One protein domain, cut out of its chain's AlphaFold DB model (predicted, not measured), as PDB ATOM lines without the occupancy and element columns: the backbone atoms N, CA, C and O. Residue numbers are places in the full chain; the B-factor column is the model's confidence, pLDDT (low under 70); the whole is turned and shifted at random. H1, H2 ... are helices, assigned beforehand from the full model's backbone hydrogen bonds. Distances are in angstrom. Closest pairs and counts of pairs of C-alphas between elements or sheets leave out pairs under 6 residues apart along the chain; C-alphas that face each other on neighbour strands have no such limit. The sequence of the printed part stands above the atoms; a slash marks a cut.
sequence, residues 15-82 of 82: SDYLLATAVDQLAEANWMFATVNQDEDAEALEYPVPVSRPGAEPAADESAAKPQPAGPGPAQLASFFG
ATOM      1  N   SER A  15     -49.392  20.341 -57.960       93.38
ATOM      2  CA  SER A  15     -49.341  18.880 -58.024       93.38
ATOM      3  C   SER A  15     -49.925  18.330 -59.323       93.38
ATOM      4  O   SER A  15     -49.355  17.389 -59.867       93.38
ATOM      5  N   ASP A  16     -50.988  18.935 -59.855       92.94
ATOM      6  CA  ASP A  16     -51.590  18.516 -61.127       92.94
ATOM      7  C   ASP A  16     -50.644  18.804 -62.298       92.94
ATOM      8  O   ASP A  16     -50.413  17.937 -63.142       92.94
ATOM      9  N   TYR A  17     -50.002  19.978 -62.304       91.50
ATOM     10  CA  TYR A  17     -48.983  20.304 -63.305       91.50
ATOM     11  C   TYR A  17     -47.801  19.334 -63.265       91.50
ATOM     12  O   TYR A  17     -47.370  18.865 -64.323       91.50
ATOM     13  N   LEU A  18     -47.284  19.028 -62.070       94.75
ATOM     14  CA  LEU A  18     -46.167  18.098 -61.893       94.75
ATOM     15  C   LEU A  18     -46.548  16.671 -62.290       94.75
ATOM     16  O   LEU A  18     -45.761  15.996 -62.953       94.75
ATOM     17  N   LEU A  19     -47.751  16.226 -61.924       96.44
ATOM     18  CA  LEU A  19     -48.253  14.904 -62.285       96.44
ATOM     19  C   LEU A  19     -48.415  14.771 -63.798       96.44
ATOM     20  O   LEU A  19     -47.938  13.790 -64.363       96.44
ATOM     21  N   ALA A  20     -49.018  15.760 -64.458       94.81
ATOM     22  CA  ALA A  20     -49.132  15.767 -65.911       94.81
ATOM     23  C   ALA A  20     -47.751  15.668 -66.573       94.81
ATOM     24  O   ALA A  20     -47.553  14.831 -67.442       94.81
ATOM     25  N   THR A  21     -46.756  16.419 -66.085       95.44
ATOM     26  CA  THR A  21     -45.381  16.332 -66.608       95.44
ATOM     27  C   THR A  21     -44.767  14.950 -66.400       95.44
ATOM     28  O   THR A  21     -44.131  14.422 -67.308       95.44
ATOM     29  N   ALA A  22     -44.955  14.340 -65.228       97.75
ATOM     30  CA  ALA A  22     -44.458  12.991 -64.972       97.75
ATOM     31  C   ALA A  22     -45.105  11.957 -65.908       97.75
ATOM     32  O   ALA A  22     -44.416  11.063 -66.397       97.75
ATOM     33  N   VAL A  23     -46.405  12.096 -66.184       97.25
ATOM     34  CA  VAL A  23     -47.141  11.228 -67.114       97.25
ATOM     35  C   VAL A  23     -46.673  11.429 -68.556       97.25
ATOM     36  O   VAL A  23     -46.431  10.432 -69.231       97.25
ATOM     37  N   ASP A  24     -46.470  12.672 -69.001       96.19
ATOM     38  CA  ASP A  24     -45.957  12.987 -70.344       96.19
ATOM     39  C   ASP A  24     -44.599  12.301 -70.583       96.19
ATOM     40  O   ASP A  24     -44.398  11.589 -71.565       96.19
ATOM     41  N   GLN A  25     -43.677  12.451 -69.626       97.06
ATOM     42  CA  GLN A  25     -42.339  11.856 -69.700       97.06
ATOM     43  C   GLN A  25     -42.366  10.326 -69.608       97.06
ATOM     44  O   GLN A  25     -41.584   9.642 -70.270       97.06
ATOM     45  N   LEU A  26     -43.277   9.763 -68.807       98.00
ATOM     46  CA  LEU A  26     -43.460   8.316 -68.728       98.00
ATOM     47  C   LEU A  26     -44.003   7.742 -70.043       98.00
ATOM     48  O   LEU A  26     -43.552   6.681 -70.473       98.00
ATOM     49  N   ALA A  27     -44.950   8.429 -70.685       97.00
ATOM     50  CA  ALA A  27     -45.488   8.017 -71.978       97.00
ATOM     51  C   ALA A  27     -44.393   8.008 -73.053       97.00
ATOM     52  O   ALA A  27     -44.262   7.026 -73.784       97.00
ATOM     53  N   GLU A  28     -43.553   9.045 -73.092       97.44
ATOM     54  CA  GLU A  28     -42.408   9.125 -74.004       97.44
ATOM     55  C   GLU A  28     -41.391   7.999 -73.754       97.44
ATOM     56  O   GLU A  28     -40.969   7.318 -74.691       97.44
ATOM     57  N   ALA A  29     -41.042   7.736 -72.491       96.69
ATOM     58  CA  ALA A  29     -40.141   6.643 -72.129       96.69
ATOM     59  C   ALA A  29     -40.687   5.271 -72.551       96.69
ATOM     60  O   ALA A  29     -39.950   4.444 -73.095       96.69
ATOM     61  N   ASN A  30     -41.985   5.043 -72.345       97.75
ATOM     62  CA  ASN A  30     -42.643   3.806 -72.747       97.75
ATOM     63  C   ASN A  30     -42.696   3.661 -74.269       97.75
ATOM     64  O   ASN A  30     -42.448   2.568 -74.770       97.75
ATOM     65  N   TRP A  31     -42.966   4.742 -75.005       97.62
ATOM     66  CA  TRP A  31     -42.929   4.734 -76.468       97.62
ATOM     67  C   TRP A  31     -41.526   4.415 -76.993       97.62
ATOM     68  O   TRP A  31     -41.387   3.547 -77.855       97.62
ATOM     69  N   MET A  32     -40.477   5.034 -76.439       96.69
ATOM     70  CA  MET A  32     -39.090   4.726 -76.812       96.69
ATOM     71  C   MET A  32     -38.762   3.254 -76.550       96.69
ATOM     72  O   MET A  32     -38.192   2.582 -77.409       96.69
ATOM     73  N   PHE A  33     -39.153   2.739 -75.382       97.19
ATOM     74  CA  PHE A  33     -38.949   1.336 -75.039       97.19
ATOM     75  C   PHE A  33     -39.694   0.409 -76.003       97.19
ATOM     76  O   PHE A  33     -39.098  -0.523 -76.536       97.19
ATOM     77  N   ALA A  34     -40.975   0.669 -76.258       96.00
ATOM     78  CA  ALA A  34     -41.796  -0.153 -77.137       96.00
ATOM     79  C   ALA A  34     -41.273  -0.136 -78.580       96.00
ATOM     80  O   ALA A  34     -41.149  -1.197 -79.177       96.00
ATOM     81  N   THR A  35     -40.876   1.032 -79.091       94.94
ATOM     82  CA  THR A  35     -40.319   1.195 -80.444       94.94
ATOM     83  C   THR A  35     -39.026   0.399 -80.625       94.94
ATOM     84  O   THR A  35     -38.820  -0.223 -81.660       94.94
ATOM     85  N   VAL A  36     -38.149   0.373 -79.614       95.00
ATOM     86  CA  VAL A  36     -36.896  -0.404 -79.668       95.00
ATOM     87  C   VAL A  36     -37.145  -1.911 -79.604       95.00
ATOM     88  O   VAL A  36     -36.367  -2.684 -80.155       95.00
ATOM     89  N   ASN A  37     -38.205  -2.334 -78.918       95.12
ATOM     90  CA  ASN A  37     -38.542  -3.746 -78.729       95.12
ATOM     91  C   ASN A  37     -39.617  -4.233 -79.713       95.12
ATOM     92  O   ASN A  37     -40.224  -5.279 -79.487       95.12
ATOM     93  N   GLN A  38     -39.880  -3.465 -80.767       93.31
ATOM     94  CA  GLN A  38     -40.873  -3.801 -81.768       93.31
ATOM     95  C   GLN A  38     -40.295  -4.784 -82.800       93.31
ATOM     96  O   GLN A  38     -39.120  -4.697 -83.153       93.31
ATOM     97  N   ASP A  39     -41.120  -5.721 -83.279       93.12
ATOM     98  CA  ASP A  39     -40.746  -6.622 -84.376       93.12
ATOM     99  C   ASP A  39     -40.457  -5.835 -85.668       93.12
ATOM    100  O   ASP A  39     -41.096  -4.820 -85.944       93.12
ATOM    101  N   GLU A  40     -39.524  -6.329 -86.487       88.50
ATOM    102  CA  GLU A  40     -39.019  -5.628 -87.683       88.50
ATOM    103  C   GLU A  40     -40.102  -5.335 -88.738       88.50
ATOM    104  O   GLU A  40     -39.996  -4.358 -89.478       88.50
ATOM    105  N   ASP A  41     -41.149  -6.163 -88.787       93.56
ATOM    106  CA  ASP A  41     -42.257  -6.050 -89.743       93.56
ATOM    107  C   ASP A  41     -43.480  -5.303 -89.179       93.56
ATOM    108  O   ASP A  41     -44.506  -5.190 -89.856       93.56
ATOM    109  N   ALA A  42     -43.425  -4.828 -87.933       92.19
ATOM    110  CA  ALA A  42     -44.564  -4.165 -87.314       92.19
ATOM    111  C   ALA A  42     -44.638  -2.672 -87.678       92.19
ATOM    112  O   ALA A  42     -43.638  -2.004 -87.937       92.19
ATOM    113  N   GLU A  43     -45.860  -2.137 -87.695       92.94
ATOM    114  CA  GLU A  43     -46.114  -0.729 -88.011       92.94
ATOM    115  C   GLU A  43     -45.533   0.198 -86.941       92.94
ATOM    116  O   GLU A  43     -45.701  -0.045 -85.748       92.94
ATOM    117  N   ALA A  44     -44.892   1.292 -87.359       91.56
ATOM    118  CA  ALA A  44     -44.293   2.251 -86.438       91.56
ATOM    119  C   ALA A  44     -45.330   2.817 -85.451       91.56
ATOM    120  O   ALA A  44     -46.414   3.247 -85.845       91.56
ATOM    121  N   LEU A  45     -44.969   2.846 -84.166       92.38
ATOM    122  CA  LEU A  45     -45.834   3.357 -83.107       92.38
ATOM    123  C   LEU A  45     -46.022   4.872 -83.208       92.38
ATOM    124  O   LEU A  45     -45.061   5.624 -83.394       92.38
ATOM    125  N   GLU A  46     -47.254   5.320 -82.982       94.38
ATOM    126  CA  GLU A  46     -47.582   6.740 -82.876       94.38
ATOM    127  C   GLU A  46     -46.864   7.383 -81.685       94.38
ATOM    128  O   GLU A  46     -46.779   6.807 -80.595       94.38
ATOM    129  N   TYR A  47     -46.338   8.589 -81.900       94.38
ATOM    130  CA  TYR A  47     -45.696   9.352 -80.838       94.38
ATOM    131  C   TYR A  47     -46.752   9.828 -79.824       94.38
ATOM    132  O   TYR A  47     -47.810  10.309 -80.239       94.38
ATOM    133  N   PRO A  48     -46.506   9.705 -78.506       93.75
ATOM    134  CA  PRO A  48     -47.501  10.053 -77.502       93.75
ATOM    135  C   PRO A  48     -47.783  11.558 -77.478       93.75
ATOM    136  O   PRO A  48     -46.873  12.385 -77.535       93.75
ATOM    137  N   VAL A  49     -49.059  11.909 -77.325       94.12
ATOM    138  CA  VAL A  49     -49.507  13.300 -77.196       94.12
ATOM    139  C   VAL A  49     -49.525  13.701 -75.714       94.12
ATOM    140  O   VAL A  49     -50.158  13.005 -74.915       94.12
ATOM    141  N   PRO A  50     -48.865  14.810 -75.323       92.25
ATOM    142  CA  PRO A  50     -48.881  15.295 -73.945       92.25
ATOM    143  C   PRO A  50     -50.277  15.672 -73.439       92.25
ATOM    144  O   PRO A  50     -51.153  16.094 -74.201       92.25
ATOM    145  N   VAL A  51     -50.471  15.603 -72.123       91.12
ATOM    146  CA  VAL A  51     -51.726  15.999 -71.475       91.12
ATOM    147  C   VAL A  51     -51.977  17.497 -71.680       91.12
ATOM    148  O   VAL A  51     -51.142  18.341 -71.351       91.12
ATOM    149  N   SER A  52     -53.167  17.847 -72.178       90.00
ATOM    150  CA  SER A  52     -53.567  19.241 -72.386       90.00
ATOM    151  C   SER A  52     -53.685  19.998 -71.060       90.00
ATOM    152  O   SER A  52     -54.410  19.582 -70.154       90.00
ATOM    153  N   ARG A  53     -52.988  21.133 -70.959       87.25
ATOM    154  CA  ARG A  53     -52.914  21.949 -69.738       87.25
ATOM    155  C   ARG A  53     -53.854  23.153 -69.838       87.25
ATOM    156  O   ARG A  53     -53.934  23.757 -70.907       87.25
ATOM    157  N   PRO A  54     -54.525  23.564 -68.749       87.12
ATOM    158  CA  PRO A  54     -55.293  24.803 -68.738       87.12
ATOM    159  C   PRO A  54     -54.407  25.998 -69.099       87.12
ATOM    160  O   PRO A  54     -53.303  26.137 -68.570       87.12
ATOM    161  N   GLY A  55     -54.888  26.843 -70.013       78.75
ATOM    162  CA  GLY A  55     -54.167  28.029 -70.486       78.75
ATOM    163  C   GLY A  55     -53.038  27.756 -71.487       78.75
ATOM    164  O   GLY A  55     -52.479  28.712 -72.017       78.75
ATOM    165  N   ALA A  56     -52.715  26.492 -71.777       73.56
ATOM    166  CA  ALA A  56     -51.861  26.145 -72.906       73.56
ATOM    167  C   ALA A  56     -52.729  26.018 -74.161       73.56
ATOM    168  O   ALA A  56     -53.766  25.350 -74.133       73.56
ATOM    169  N   GLU A  57     -52.316  26.648 -75.262       67.88
ATOM    170  CA  GLU A  57     -52.933  26.338 -76.548       67.88
ATOM    171  C   GLU A  57     -52.697  24.853 -76.848       67.88
ATOM    172  O   GLU A  57     -51.592  24.355 -76.599       67.88
ATOM    173  N   PRO A  58     -53.723  24.120 -77.318       61.75
ATOM    174  CA  PRO A  58     -53.534  22.738 -77.715       61.75
ATOM    175  C   PRO A  58     -52.411  22.715 -78.745       61.75
ATOM    176  O   PRO A  58     -52.476  23.438 -79.742       61.75
ATOM    177  N   ALA A  59     -51.374  21.916 -78.483       58.53
ATOM    178  CA  ALA A  59     -50.400  21.601 -79.509       58.53
ATOM    179  C   ALA A  59     -51.213  21.026 -80.670       58.53
ATOM    180  O   ALA A  59     -51.845  19.979 -80.523       58.53
ATOM    181  N   ALA A  60     -51.309  21.781 -81.766       50.59
ATOM    182  CA  ALA A  60     -51.897  21.272 -82.988       50.59
ATOM    183  C   ALA A  60     -51.199  19.945 -83.302       50.59
ATOM    184  O   ALA A  60     -50.006  19.829 -83.024       50.59
ATOM    185  N   ASP A  61     -51.932  18.967 -83.838       53.41
ATOM    186  CA  ASP A  61     -51.373  17.724 -84.372       53.41
ATOM    187  C   ASP A  61     -50.333  18.059 -85.460       53.41
ATOM    188  O   ASP A  61     -50.591  18.013 -86.663       53.41
ATOM    189  N   GLU A  62     -49.126  18.431 -85.044       47.62
ATOM    190  CA  GLU A  62     -47.933  18.517 -85.866       47.62
ATOM    191  C   GLU A  62     -47.360  17.110 -85.948       47.62
ATOM    192  O   GLU A  62     -46.252  16.810 -85.496       47.62
ATOM    193  N   SER A  63     -48.132  16.225 -86.572       47.22
ATOM    194  CA  SER A  63     -47.552  15.061 -87.212       47.22
ATOM    195  C   SER A  63     -46.480  15.584 -88.185       47.22
ATOM    196  O   SER A  63     -46.807  16.088 -89.257       47.22
ATOM    197  N   ALA A  64     -45.210  15.502 -87.758       49.38
ATOM    198  CA  ALA A  64     -43.956  15.800 -88.473       49.38
ATOM    199  C   ALA A  64     -43.140  17.075 -88.141       49.38
ATOM    200  O   ALA A  64     -42.220  17.387 -88.903       49.38
ATOM    201  N   ALA A  65     -43.315  17.750 -87.000       42.53
ATOM    202  CA  ALA A  65     -42.306  18.715 -86.534       42.53
ATOM    203  C   ALA A  65     -41.717  18.269 -85.194       42.53
ATOM    204  O   ALA A  65     -42.407  18.275 -84.188       42.53
ATOM    205  N   LYS A  66     -40.430  17.884 -85.161       55.50
ATOM    206  CA  LYS A  66     -39.686  17.744 -83.896       55.50
ATOM    207  C   LYS A  66     -39.756  19.080 -83.146       55.50
ATOM    208  O   LYS A  66     -39.092  20.020 -83.595       55.50
ATOM    209  N   PRO A  67     -40.415  19.179 -81.982       46.25
ATOM    210  CA  PRO A  67     -40.218  20.312 -81.109       46.25
ATOM    211  C   PRO A  67     -39.067  19.914 -80.194       46.25
ATOM    212  O   PRO A  67     -39.215  19.067 -79.319       46.25
ATOM    213  N   GLN A  68     -37.884  20.480 -80.400       55.28
ATOM    214  CA  GLN A  68     -36.926  20.509 -79.306       55.28
ATOM    215  C   GLN A  68     -37.419  21.613 -78.369       55.28
ATOM    216  O   GLN A  68     -37.322  22.783 -78.752       55.28
ATOM    217  N   PRO A  69     -37.987  21.309 -77.185       52.00
ATOM    218  CA  PRO A  69     -38.236  22.366 -76.230       52.00
ATOM    219  C   PRO A  69     -36.866  22.947 -75.892       52.00
ATOM    220  O   PRO A  69     -35.959  22.231 -75.456       52.00
ATOM    221  N   ALA A  70     -36.684  24.241 -76.143       65.75
ATOM    222  CA  ALA A  70     -35.580  24.974 -75.556       65.75
ATOM    223  C   ALA A  70     -35.812  24.939 -74.043       65.75
ATOM    224  O   ALA A  70     -36.556  25.751 -73.494       65.75
ATOM    225  N   GLY A  71     -35.253  23.918 -73.391       68.81
ATOM    226  CA  GLY A  71     -35.291  23.789 -71.947       68.81
ATOM    227  C   GLY A  71     -34.737  25.062 -71.305       68.81
ATOM    228  O   GLY A  71     -33.916  25.755 -71.919       68.81
ATOM    229  N   PRO A  72     -35.186  25.397 -70.085       74.88
ATOM    230  CA  PRO A  72     -34.708  26.580 -69.388       74.88
ATOM    231  C   PRO A  72     -33.178  26.576 -69.351       74.88
ATOM    232  O   PRO A  72     -32.545  25.576 -68.997       74.88
ATOM    233  N   GLY A  73     -32.581  27.695 -69.760       82.69
ATOM    234  CA  GLY A  73     -31.131  27.829 -69.797       82.69
ATOM    235  C   GLY A  73     -30.519  27.667 -68.397       82.69
ATOM    236  O   GLY A  73     -31.212  27.848 -67.392       82.69
ATOM    237  N   PRO A  74     -29.206  27.400 -68.289       78.31
ATOM    238  CA  PRO A  74     -28.544  27.165 -67.003       78.31
ATOM    239  C   PRO A  74     -28.782  28.276 -65.967       78.31
ATOM    240  O   PRO A  74     -28.944  28.000 -64.783       78.31
ATOM    241  N   ALA A  75     -28.867  29.533 -66.418       79.56
ATOM    242  CA  ALA A  75     -29.164  30.683 -65.566       79.56
ATOM    243  C   ALA A  75     -30.586  30.646 -64.976       79.56
ATOM    244  O   ALA A  75     -30.794  31.031 -63.829       79.56
ATOM    245  N   GLN A  76     -31.556  30.153 -65.746       78.94
ATOM    246  CA  GLN A  76     -32.964  30.090 -65.363       78.94
ATOM    247  C   GLN A  76     -33.221  28.938 -64.378       78.94
ATOM    248  O   GLN A  76     -33.972  29.094 -63.417       78.94
ATOM    249  N   LEU A  77     -32.519  27.814 -64.559       84.06
ATOM    250  CA  LEU A  77     -32.499  26.717 -63.589       84.06
ATOM    251  C   LEU A  77     -31.844  27.144 -62.269       84.06
ATOM    252  O   LEU A  77     -32.397  26.885 -61.204       84.06
ATOM    253  N   ALA A  78     -30.711  27.849 -62.324       85.69
ATOM    254  CA  ALA A  78     -30.036  28.336 -61.121       85.69
ATOM    255  C   ALA A  78     -30.915  29.296 -60.299       85.69
ATOM    256  O   ALA A  78     -30.892  29.232 -59.076       85.69
ATOM    257  N   SER A  79     -31.723  30.139 -60.953       82.62
ATOM    258  CA  SER A  79     -32.654  31.038 -60.256       82.62
ATOM    259  C   SER A  79     -33.878  30.349 -59.650       82.62
ATOM    260  O   SER A  79     -34.522  30.929 -58.789       82.62
ATOM    261  N   PHE A  80     -34.229  29.146 -60.111       80.56
ATOM    262  CA  PHE A  80     -35.377  28.402 -59.587       80.56
ATOM    263  C   PHE A  80     -35.036  27.616 -58.311       80.56
ATOM    264  O   PHE A  80     -35.883  27.475 -57.435       80.56
ATOM    265  N   PHE A  81     -33.809  27.091 -58.212       84.44
ATOM    266  CA  PHE A  81     -33.347  26.279 -57.075       84.44
ATOM    267  C   PHE A  81     -32.546  27.062 -56.019       84.44
ATOM    268  O   PHE A  81     -32.101  26.455 -55.041       84.44
ATOM    269  N   GLY A  82     -32.308  28.358 -56.238       59.12
ATOM    270  CA  GLY A  82     -31.693  29.270 -55.264       59.12
ATOM    271  C   GLY A  82     -32.729  29.902 -54.349       59.12
ATOM    272  O   GLY A  82     -32.409  30.059 -53.151       59.12
TER     273      GLY A  82
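This is residues 15 to 82 of the 82 residues of an uncharacterized protein of Streptomyces sp. NP10 (UniProt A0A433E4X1). One long helix, H1, has a long unnamed strand-free loop folding back beside it, and the short helix H2 sits off on its own at the end of that loop. After H1 the backbone turns round near Asp 41, runs back beside H1 through residues 43 to 53, turns again near Gly 55 and swings out through residues 64 to 71, which stick out, to H2. The printed part has 68 residues with two named helices, H1 then H2, and no named strand; the class is all helix, with 30 residues, under half, in named elements. The whole is loose, with a radius of gyration of the C-alphas of 15.4 A and spans of 50 by 24 by 24 A.

H1 is residues 15 to 36, 31.5 A from C-alpha 15 at (-49.341, 18.880, -58.024) to C-alpha 36 at (-36.896, -0.404, -79.668). Residues 37 to 73 have no named element; C-alpha 55 is at (-54.167, 28.029, -70.486). H2 is residues 74 to 81, 11.1 A long, and ends with C-alpha 81 at (-33.347, 26.279, -57.075).

H1 and H2 are apart, with no C-alpha of the one within 8 A of the other. The 37 residues between them are a long link. Residues 36 to 42, 64 to 71 and 73 to 79, of which 74 to 79 belong to H2, stand free. In H1 and H2 every O i to N i+4 pair is within hydrogen-bond range.

The two C-alphas farthest apart are those of Asp 41 and Gly 82, at 50.5 A. The printed part has no cut and ends at the chain's last residue. The mean pLDDT of the printed part is 82.6; residues 57 to 71 and residue 82 are under 70.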